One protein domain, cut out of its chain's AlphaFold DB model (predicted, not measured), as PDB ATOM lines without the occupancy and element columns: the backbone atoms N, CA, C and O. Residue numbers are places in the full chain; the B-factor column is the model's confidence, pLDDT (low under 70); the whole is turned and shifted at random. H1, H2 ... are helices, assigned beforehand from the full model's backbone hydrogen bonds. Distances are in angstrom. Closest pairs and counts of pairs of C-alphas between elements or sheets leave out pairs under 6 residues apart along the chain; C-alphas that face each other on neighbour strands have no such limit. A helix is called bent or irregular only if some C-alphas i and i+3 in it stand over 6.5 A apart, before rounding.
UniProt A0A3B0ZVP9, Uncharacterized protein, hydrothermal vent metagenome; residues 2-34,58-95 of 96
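AT A GLANCE: This is residues 2 to 34 and 58 to 95 of the 96 residues of an uncharacterized protein of hydrothermal vent metagenome (UniProt A0A3B0ZVP9). Two long helices, H1 and H3, run side by side in opposite directions at a small angle and make a loose rod, with the short helix H2 set crosswise just before H3 begins. H1 reaches well beyond the stretch it shares with H3; its last residues, 28 to 34, stick out, and so does the unnamed stretch of residues 60 to 66 before H2. The printed part has 71 residues with three named helices, in the order H1, H2, H3, and no named strand; the class is all helix. The whole is loose, with a radius of gyration of the C-alphas of 16.0 A, and spans 53 by 19 by 17 A.

HOW THE PARTS SIT: The longest helix is H1, residues 2 to 34. It has a kink of 28 degrees near residue 28, and it is irregular, but only just: C-alphas 25 and 28 are 6.6 A apart. H3, residues 74 to 93, only just touches H1, with 3 pairs of C-alphas within 8 A. H1 touches H3 with residues 5 to 12 alone, and H3 touches H1 with residues 81 to 88 alone; the closest C-alphas of the two helices are those of Met 12 and Ile 81, 7.5 A apart. The two helices run opposite ways at a shallow tilt of 19 degrees, on a rough line for H1, and their centres are 17.4 A apart. H2, residues 68 to 72, touches no helix. H1 and H2 are near each other, with 9 pairs of C-alphas within 10 A, the closest 8.3 A apart. H2 and H3 meet only through their link, which is tight, with 1 residue between them. In H2 and H3 every O i to N i+4 pair is within hydrogen-bond range; in H1 26 of 29 are.

IN THESE COORDINATES: H1 has 33 residues and measures 46.6 A from C-alpha 2 at (1.715, -25.847, -35.610) to C-alpha 34 at (-2.982, 15.616, -56.322). H2 has 5 residues, Tyr 68 to Lys 72. H3 has 20 residues and measures 28.8 A from C-alpha 74 at (-0.340, -6.803, -54.426) to C-alpha 93 at (-7.703, -32.030, -42.748).

THE WHOLE: The outline is a rod, and the two C-alphas farthest apart, those of Glu 34 and Gln 95, are 53.5 A apart. Residues 35 to 57 are cut out and not printed; C-alphas 34 and 58 are 12.8 A apart across the cut, within the link from H1 to H2. Without the stretches that stand free, residues 28 to 34 and 60 to 66, the body has 57 residues and spans 47 by 19 by 12 A. The mean pLDDT of the printed part is 91.1, and residue 95 is the one printed residue under 70.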
ATOM      1  N   GLU A   2       2.017 -27.062 -36.395       77.81
ATOM      2  CA  GLU A   2       1.715 -25.847 -35.610       77.81
ATOM      3  C   GLU A   2       2.715 -24.695 -35.808       77.81
ATOM      4  O   GLU A   2       2.310 -23.559 -36.027       77.81
ATOM      5  N   GLN A   3       4.024 -24.979 -35.831       84.56
ATOM      6  CA  GLN A   3       5.048 -23.954 -36.087       84.56
ATOM      7  C   GLN A   3       4.861 -23.257 -37.447       84.56
ATOM      8  O   GLN A   3       4.975 -22.039 -37.535       84.56
ATOM      9  N   TYR A   4       4.514 -24.007 -38.499       84.12
ATOM     10  CA  TYR A   4       4.266 -23.449 -39.834       84.12
ATOM     11  C   TYR A   4       2.991 -22.601 -39.881       84.12
ATOM     12  O   TYR A   4       2.970 -21.581 -40.565       84.12
ATOM     13  N   PHE A   5       1.960 -22.972 -39.116       84.06
ATOM     14  CA  PHE A   5       0.754 -22.157 -38.963       84.06
ATOM     15  C   PHE A   5       1.057 -20.818 -38.288       84.06
ATOM     16  O   PHE A   5       0.640 -19.768 -38.770       84.06
ATOM     17  N   ILE A   6       1.830 -20.848 -37.201       89.44
ATOM     18  CA  ILE A   6       2.249 -19.643 -36.480       89.44
ATOM     19  C   ILE A   6       3.068 -18.734 -37.403       89.44
ATOM     20  O   ILE A   6       2.800 -17.536 -37.480       89.44
ATOM     21  N   ILE A   7       4.015 -19.295 -38.162       91.19
ATOM     22  CA  ILE A   7       4.790 -18.548 -39.164       91.19
ATOM     23  C   ILE A   7       3.863 -17.912 -40.210       91.19
ATOM     24  O   ILE A   7       4.016 -16.732 -40.520       91.19
ATOM     25  N   LEU A   8       2.876 -18.654 -40.722       89.38
ATOM     26  CA  LEU A   8       1.912 -18.141 -41.695       89.38
ATOM     27  C   LEU A   8       1.090 -16.973 -41.126       89.38
ATOM     28  O   LEU A   8       0.926 -15.960 -41.805       89.38
ATOM     29  N   LEU A   9       0.642 -17.067 -39.870       91.31
ATOM     30  CA  LEU A   9      -0.051 -15.975 -39.181       91.31
ATOM     31  C   LEU A   9       0.830 -14.729 -39.047       91.31
ATOM     32  O   LEU A   9       0.363 -13.623 -39.322       91.31
ATOM     33  N   PHE A  10       2.105 -14.890 -38.680       95.00
ATOM     34  CA  PHE A  10       3.046 -13.770 -38.617       95.00
ATOM     35  C   PHE A  10       3.271 -13.125 -39.986       95.00
ATOM     36  O   PHE A  10       3.274 -11.899 -40.080       95.00
ATOM     37  N   ILE A  11       3.403 -13.922 -41.052       92.12
ATOM     38  CA  ILE A  11       3.533 -13.412 -42.425       92.12
ATOM     39  C   ILE A  11       2.288 -12.609 -42.816       92.12
ATOM     40  O   ILE A  11       2.416 -11.503 -43.340       92.12
ATOM     41  N   MET A  12       1.087 -13.117 -42.525       92.50
ATOM     42  CA  MET A  12      -0.165 -12.408 -42.801       92.50
ATOM     43  C   MET A  12      -0.273 -11.102 -42.008       92.50
ATOM     44  O   MET A  12      -0.612 -10.066 -42.577       92.50
ATOM     45  N   ALA A  13       0.050 -11.127 -40.713       94.50
ATOM     46  CA  ALA A  13       0.023  -9.940 -39.865       94.50
ATOM     47  C   ALA A  13       1.029  -8.881 -40.346       94.50
ATOM     48  O   ALA A  13       0.679  -7.704 -40.461       94.50
ATOM     49  N   ALA A  14       2.250  -9.298 -40.693       93.75
ATOM     50  CA  ALA A  14       3.267  -8.422 -41.261       93.75
ATOM     51  C   ALA A  14       2.805  -7.824 -42.596       93.75
ATOM     52  O   ALA A  14       2.915  -6.616 -42.790       93.75
ATOM     53  N   TYR A  15       2.223  -8.637 -43.480       92.38
ATOM     54  CA  TYR A  15       1.692  -8.195 -44.768       92.38
ATOM     55  C   TYR A  15       0.577  -7.146 -44.609       92.38
ATOM     56  O   TYR A  15       0.640  -6.077 -45.219       92.38
ATOM     57  N   VAL A  16      -0.404  -7.393 -43.734       92.25
ATOM     58  CA  VAL A  16      -1.502  -6.449 -43.458       92.25
ATOM     59  C   VAL A  16      -0.989  -5.168 -42.794       92.25
ATOM     60  O   VAL A  16      -1.400  -4.066 -43.168       92.25
ATOM     61  N   GLY A  17      -0.083  -5.284 -41.819       94.31
ATOM     62  CA  GLY A  17       0.509  -4.135 -41.133       94.31
ATOM     63  C   GLY A  17       1.319  -3.255 -42.084       94.31
ATOM     64  O   GLY A  17       1.149  -2.036 -42.112       94.31
ATOM     65  N   MET A  18       2.140  -3.878 -42.923       93.81
ATOM     66  CA  MET A  18       2.929  -3.215 -43.955       93.81
ATOM     67  C   MET A  18       2.045  -2.540 -45.008       93.81
ATOM     68  O   MET A  18       2.283  -1.378 -45.335       93.81
ATOM     69  N   GLY A  19       0.998  -3.216 -45.491       93.31
ATOM     70  CA  GLY A  19       0.046  -2.651 -46.450       93.31
ATOM     71  C   GLY A  19      -0.654  -1.405 -45.915       93.31
ATOM     72  O   GLY A  19      -0.652  -0.365 -46.574       93.31
ATOM     73  N   ASN A  20      -1.154  -1.463 -44.677       94.56
ATOM     74  CA  ASN A  20      -1.757  -0.303 -44.017       94.56
ATOM     75  C   ASN A  20      -0.744   0.825 -43.779       94.56
ATOM     76  O   ASN A  20      -1.062   1.994 -44.003       94.56
ATOM     77  N   TYR A  21       0.484   0.500 -43.360       95.19
ATOM     78  CA  TYR A  21       1.545   1.492 -43.199       95.19
ATOM     79  C   TYR A  21       1.828   2.218 -44.517       95.19
ATOM     80  O   TYR A  21       1.775   3.450 -44.565       95.19
ATOM     81  N   VAL A  22       2.087   1.471 -45.595       95.12
ATOM     82  CA  VAL A  22       2.360   2.035 -46.924       95.12
ATOM     83  C   VAL A  22       1.171   2.875 -47.387       95.12
ATOM     84  O   VAL A  22       1.360   4.003 -47.842       95.12
ATOM     85  N   TYR A  23      -0.054   2.386 -47.192       95.75
ATOM     86  CA  TYR A  23      -1.259   3.116 -47.554       95.75
ATOM     87  C   TYR A  23      -1.360   4.473 -46.848       95.75
ATOM     88  O   TYR A  23      -1.351   5.519 -47.495       95.75
ATOM     89  N   PHE A  24      -1.419   4.485 -45.516       95.31
ATOM     90  CA  PHE A  24      -1.690   5.709 -44.766       95.31
ATOM     91  C   PHE A  24      -0.506   6.676 -44.737       95.31
ATOM     92  O   PHE A  24      -0.715   7.885 -44.628       95.31
ATOM     93  N   LYS A  25       0.735   6.177 -44.809       95.56
ATOM     94  CA  LYS A  25       1.939   7.017 -44.681       95.56
ATOM     95  C   LYS A  25       2.575   7.406 -46.006       95.56
ATOM     96  O   LYS A  25       3.312   8.391 -46.014       95.56
ATOM     97  N   LYS A  26       2.352   6.657 -47.087       94.06
ATOM     98  CA  LYS A  26       3.012   6.904 -48.381       94.06
ATOM     99  C   LYS A  26       2.009   7.201 -49.491       94.06
ATOM    100  O   LYS A  26       2.116   8.249 -50.110       94.06
ATOM    101  N   VAL A  27       1.017   6.334 -49.683       94.06
ATOM    102  CA  VAL A  27       0.039   6.441 -50.781       94.06
ATOM    103  C   VAL A  27      -0.942   7.591 -50.552       94.06
ATOM    104  O   VAL A  27      -1.048   8.503 -51.366       94.06
ATOM    105  N   LEU A  28      -1.648   7.577 -49.420       95.12
ATOM    106  CA  LEU A  28      -2.731   8.519 -49.145       95.12
ATOM    107  C   LEU A  28      -2.272   9.990 -49.118       95.12
ATOM    108  O   LEU A  28      -2.982  10.820 -49.684       95.12
ATOM    109  N   PRO A  29      -1.127  10.360 -48.506       94.06
ATOM    110  CA  PRO A  29      -0.654  11.744 -48.536       94.06
ATOM    111  C   PRO A  29      -0.333  12.233 -49.952       94.06
ATOM    112  O   PRO A  29      -0.676  13.359 -50.290       94.06
ATOM    113  N   GLN A  30       0.276  11.380 -50.780       92.69
ATOM    114  CA  GLN A  30       0.607  11.712 -52.168       92.69
ATOM    115  C   GLN A  30      -0.661  11.941 -52.997       92.69
ATOM    116  O   GLN A  30      -0.818  12.989 -53.611       92.69
ATOM    117  N   LEU A  31      -1.628  11.025 -52.912       93.31
ATOM    118  CA  LEU A  31      -2.906  11.171 -53.610       93.31
ATOM    119  C   LEU A  31      -3.695  12.406 -53.157       93.31
ATOM    120  O   LEU A  31      -4.327  13.069 -53.974       93.31
ATOM    121  N   LYS A  32      -3.639  12.760 -51.868       93.56
ATOM    122  CA  LYS A  32      -4.262  13.990 -51.355       93.56
ATOM    123  C   LYS A  32      -3.612  15.267 -51.883       93.56
ATOM    124  O   LYS A  32      -4.304  16.279 -51.993       93.56
ATOM    125  N   ASN A  33      -2.313  15.232 -52.182       90.62
ATOM    126  CA  ASN A  33      -1.626  16.365 -52.798       90.62
ATOM    127  C   ASN A  33      -2.110  16.592 -54.235       90.62
ATOM    128  O   ASN A  33      -2.246  17.742 -54.642       90.62
ATOM    129  N   GLU A  34      -2.424  15.522 -54.967       87.00
ATOM    130  CA  GLU A  34      -2.982  15.616 -56.322       87.00
ATOM    131  C   GLU A  34      -4.480  15.943 -56.328       87.00
ATOM    132  O   GLU A  34      -4.947  16.741 -57.138       87.00
ATOM    133  N   LEU A  58       3.613   6.717 -60.008       95.19
ATOM    134  CA  LEU A  58       5.011   6.286 -59.917       95.19
ATOM    135  C   LEU A  58       5.572   5.860 -61.279       95.19
ATOM    136  O   LEU A  58       6.701   6.208 -61.616       95.19
ATOM    137  N   GLU A  59       4.789   5.130 -62.075       94.94
ATOM    138  CA  GLU A  59       5.185   4.715 -63.424       94.94
ATOM    139  C   GLU A  59       5.315   5.908 -64.374       94.94
ATOM    140  O   GLU A  59       6.298   5.976 -65.113       94.94
ATOM    141  N   GLY A  60       4.393   6.873 -64.302       94.56
ATOM    142  CA  GLY A  60       4.475   8.123 -65.061       94.56
ATOM    143  C   GLY A  60       5.719   8.952 -64.724       94.56
ATOM    144  O   GLY A  60       6.345   9.511 -65.622       94.56
ATOM    145  N   ASN A  61       6.128   8.963 -63.453       94.50
ATOM    146  CA  ASN A  61       7.303   9.698 -62.973       94.50
ATOM    147  C   ASN A  61       8.612   8.884 -63.034       94.50
ATOM    148  O   ASN A  61       9.669   9.388 -62.658       94.50
ATOM    149  N   ASN A  62       8.563   7.626 -63.491       94.75
ATOM    150  CA  ASN A  62       9.675   6.669 -63.459       94.75
ATOM    151  C   ASN A  62      10.305   6.492 -62.055       94.75
ATOM    152  O   ASN A  62      11.501   6.234 -61.908       94.75
ATOM    153  N   GLU A  63       9.488   6.606 -61.008       94.06
ATOM    154  CA  GLU A  63       9.893   6.426 -59.617       94.06
ATOM    155  C   GLU A  63       9.681   4.978 -59.168       94.06
ATOM    156  O   GLU A  63       8.637   4.366 -59.396       94.06
ATOM    157  N   ARG A  64      10.673   4.408 -58.475       94.81
ATOM    158  CA  ARG A  64      10.604   3.036 -57.941       94.81
ATOM    159  C   ARG A  64      11.013   3.001 -56.471       94.81
ATOM    160  O   ARG A  64      12.093   2.504 -56.148       94.81
ATOM    161  N   PRO A  65      10.188   3.544 -55.557       94.62
ATOM    162  CA  PRO A  65      10.452   3.426 -54.129       94.62
ATOM    163  C   PRO A  65      10.491   1.955 -53.699       94.62
ATOM    164  O   PRO A  65       9.955   1.076 -54.371       94.62
ATOM    165  N   TRP A  66      11.074   1.683 -52.532       94.56
ATOM    166  CA  TRP A  66      11.277   0.319 -52.023       94.56
ATOM    167  C   TRP A  66       9.987  -0.533 -51.960       94.56
ATOM    168  O   TRP A  66      10.039  -1.752 -52.088       94.56
ATOM    169  N   PHE A  67       8.823   0.104 -51.804       93.94
ATOM    170  CA  PHE A  67       7.508  -0.542 -51.736       93.94
ATOM    171  C   PHE A  67       6.769  -0.586 -53.091       93.94
ATOM    172  O   PHE A  67       5.630  -1.043 -53.153       93.94
ATOM    173  N   TYR A  68       7.389  -0.134 -54.186       95.06
ATOM    174  CA  TYR A  68       6.787  -0.124 -55.526       95.06
ATOM    175  C   TYR A  68       6.302  -1.515 -55.942       95.06
ATOM    176  O   TYR A  68       5.138  -1.697 -56.294       95.06
ATOM    177  N   TYR A  69       7.175  -2.519 -55.841       93.19
ATOM    178  CA  TYR A  69       6.836  -3.887 -56.230       93.19
ATOM    179  C   TYR A  69       5.781  -4.518 -55.323       93.19
ATOM    180  O   TYR A  69       4.957  -5.294 -55.801       93.19
ATOM    181  N   PHE A  70       5.764  -4.137 -54.045       92.06
ATOM    182  CA  PHE A  70       4.716  -4.540 -53.114       92.06
ATOM    183  C   PHE A  70       3.337  -4.047 -53.582       92.06
ATOM    184  O   PHE A  70       2.394  -4.832 -53.629       92.06
ATOM    185  N   LEU A  71       3.229  -2.782 -54.004       93.62
ATOM    186  CA  LEU A  71       1.978  -2.226 -54.528       93.62
ATOM    187  C   LEU A  71       1.600  -2.828 -55.886       93.62
ATOM    188  O   LEU A  71       0.460  -3.246 -56.085       93.62
ATOM    189  N   LYS A  72       2.562  -2.907 -56.813       93.75
ATOM    190  CA  LYS A  72       2.339  -3.395 -58.179       93.75
ATOM    191  C   LYS A  72       1.863  -4.844 -58.218       93.75
ATOM    192  O   LYS A  72       0.966  -5.179 -58.985       93.75
ATOM    193  N   TYR A  73       2.445  -5.700 -57.382       92.88
ATOM    194  CA  TYR A  73       2.139  -7.128 -57.349       92.88
ATOM    195  C   TYR A  73       1.225  -7.521 -56.187       92.88
ATOM    196  O   TYR A  73       1.137  -8.703 -55.856       92.88
ATOM    197  N   ASN A  74       0.502  -6.565 -55.595       90.75
ATOM    198  CA  ASN A  74      -0.340  -6.803 -54.426       90.75
ATOM    199  C   ASN A  74      -1.307  -7.983 -54.625       90.75
ATOM    200  O   ASN A  74      -1.336  -8.902 -53.815       90.75
ATOM    201  N   ASN A  75      -2.031  -8.018 -55.750       89.06
ATOM    202  CA  ASN A  75      -2.982  -9.097 -56.049       89.06
ATOM    203  C   ASN A  75      -2.298 -10.465 -56.158       89.06
ATOM    204  O   ASN A  75      -2.849 -11.467 -55.717       89.06
ATOM    205  N   PHE A  76      -1.094 -10.511 -56.728       90.56
ATOM    206  CA  PHE A  76      -0.326 -11.746 -56.847       90.56
ATOM    207  C   PHE A  76       0.146 -12.242 -55.474       90.56
ATOM    208  O   PHE A  76       0.011 -13.426 -55.172       90.56
ATOM    209  N   ILE A  77       0.612 -11.333 -54.610       89.56
ATOM    210  CA  ILE A  77       0.998 -11.647 -53.228       89.56
ATOM    211  C   ILE A  77      -0.206 -12.185 -52.441       89.56
ATOM    212  O   ILE A  77      -0.086 -13.222 -51.789       89.56
ATOM    213  N   VAL A  78      -1.377 -11.540 -52.543       89.44
ATOM    214  CA  VAL A  78      -2.617 -12.018 -51.899       89.44
ATOM    215  C   VAL A  78      -2.976 -13.424 -52.378       89.44
ATOM    216  O   VAL A  78      -3.268 -14.286 -51.552       89.44
ATOM    217  N   SER A  79      -2.907 -13.682 -53.686       92.00
ATOM    218  CA  SER A  79      -3.182 -15.009 -54.248       92.00
ATOM    219  C   SER A  79      -2.236 -16.082 -53.707       92.00
ATOM    220  O   SER A  79      -2.685 -17.184 -53.397       92.00
ATOM    221  N   ILE A  80      -0.946 -15.767 -53.536       92.06
ATOM    222  CA  ILE A  80       0.026 -16.689 -52.931       92.06
ATOM    223  C   ILE A  80      -0.337 -16.974 -51.473       92.06
ATOM    224  O   ILE A  80      -0.396 -18.137 -51.080       92.06
ATOM    225  N   ILE A  81      -0.606 -15.937 -50.676       90.19
ATOM    226  CA  ILE A  81      -0.986 -16.096 -49.264       90.19
ATOM    227  C   ILE A  81      -2.246 -16.961 -49.154       90.19
ATOM    228  O   ILE A  81      -2.288 -17.894 -48.355       90.19
ATOM    229  N   PHE A  82      -3.248 -16.707 -49.994       91.56
ATOM    230  CA  PHE A  82      -4.486 -17.479 -50.014       91.56
ATOM    231  C   PHE A  82      -4.255 -18.949 -50.396       91.56
ATOM    232  O   PHE A  82      -4.761 -19.847 -49.722       91.56
ATOM    233  N   ALA A  83      -3.436 -19.213 -51.417       92.88
ATOM    234  CA  ALA A  83      -3.062 -20.572 -51.801       92.88
ATOM    235  C   ALA A  83      -2.327 -21.307 -50.668       92.88
ATOM    236  O   ALA A  83      -2.628 -22.470 -50.400       92.88
ATOM    237  N   LEU A  84      -1.415 -20.633 -49.957       90.75
ATOM    238  CA  LEU A  84      -0.713 -21.200 -48.802       90.75
ATOM    239  C   LEU A  84      -1.674 -21.559 -47.663       90.75
ATOM    240  O   LEU A  84      -1.543 -22.631 -47.075       90.75
ATOM    241  N   VAL A  85      -2.664 -20.707 -47.384       89.56
ATOM    242  CA  VAL A  85      -3.705 -20.980 -46.377       89.56
ATOM    243  C   VAL A  85      -4.540 -22.202 -46.767       89.56
ATOM    244  O   VAL A  85      -4.758 -23.077 -45.930       89.56
ATOM    245  N   ILE A  86      -4.965 -22.307 -48.031       91.44
ATOM    246  CA  ILE A  86      -5.718 -23.472 -48.525       91.44
ATOM    247  C   ILE A  86      -4.882 -24.746 -48.418       91.44
ATOM    248  O   ILE A  86      -5.368 -25.755 -47.908       91.44
ATOM    249  N   LEU A  87      -3.630 -24.710 -48.876       90.19
ATOM    250  CA  LEU A  87      -2.728 -25.855 -48.786       90.19
ATOM    251  C   LEU A  87      -2.563 -26.298 -47.332       90.19
ATOM    252  O   LEU A  87      -2.685 -27.488 -47.044       90.19
ATOM    253  N   PHE A  88      -2.378 -25.348 -46.414       87.88
ATOM    254  CA  PHE A  88      -2.286 -25.642 -44.990       87.88
ATOM    255  C   PHE A  88      -3.571 -26.297 -44.457       87.88
ATOM    256  O   PHE A  88      -3.507 -27.348 -43.818       87.88
ATOM    257  N   ALA A  89      -4.742 -25.745 -44.783       86.56
ATOM    258  CA  ALA A  89      -6.033 -26.299 -44.377       86.56
ATOM    259  C   ALA A  89      -6.243 -27.736 -44.891       86.56
ATOM    260  O   ALA A  89      -6.642 -28.611 -44.124       86.56
ATOM    261  N   ILE A  90      -5.899 -28.007 -46.155       89.88
ATOM    262  CA  ILE A  90      -5.969 -29.355 -46.742       89.88
ATOM    263  C   ILE A  90      -5.027 -30.315 -46.010       89.88
ATOM    264  O   ILE A  90      -5.408 -31.448 -45.717       89.88
ATOM    265  N   THR A  91      -3.796 -29.888 -45.715       87.00
ATOM    266  CA  THR A  91      -2.827 -30.743 -45.010       87.00
ATOM    267  C   THR A  91      -3.249 -31.063 -43.580       87.00
ATOM    268  O   THR A  91      -3.043 -32.191 -43.149       87.00
ATOM    269  N   MET A  92      -3.884 -30.122 -42.874       81.50
ATOM    270  CA  MET A  92      -4.449 -30.364 -41.543       81.50
ATOM    271  C   MET A  92      -5.643 -31.321 -41.604       81.50
ATOM    272  O   MET A  92      -5.724 -32.242 -40.802       81.50
ATOM    273  N   TYR A  93      -6.541 -31.151 -42.582       81.56
ATOM    274  CA  TYR A  93      -7.703 -32.030 -42.748       81.56
ATOM    275  C   TYR A  93      -7.307 -33.486 -43.024       81.56
ATOM    276  O   TYR A  93      -7.918 -34.397 -42.489       81.56
ATOM    277  N   LYS A  94      -6.262 -33.720 -43.826       78.00
ATOM    278  CA  LYS A  94      -5.761 -35.079 -44.112       78.00
ATOM    279  C   LYS A  94      -5.079 -35.769 -42.920       78.00
ATOM    280  O   LYS A  94      -4.750 -36.944 -43.036       78.00
ATOM    281  N   GLN A  95      -4.781 -35.036 -41.849       66.44
ATOM    282  CA  GLN A  95      -4.140 -35.566 -40.640       66.44
ATOM    283  C   GLN A  95      -5.145 -35.916 -39.527       66.44
ATOM    284  O   GLN A  95      -4.725 -36.483 -38.520       66.44
TER     285      GLN A  95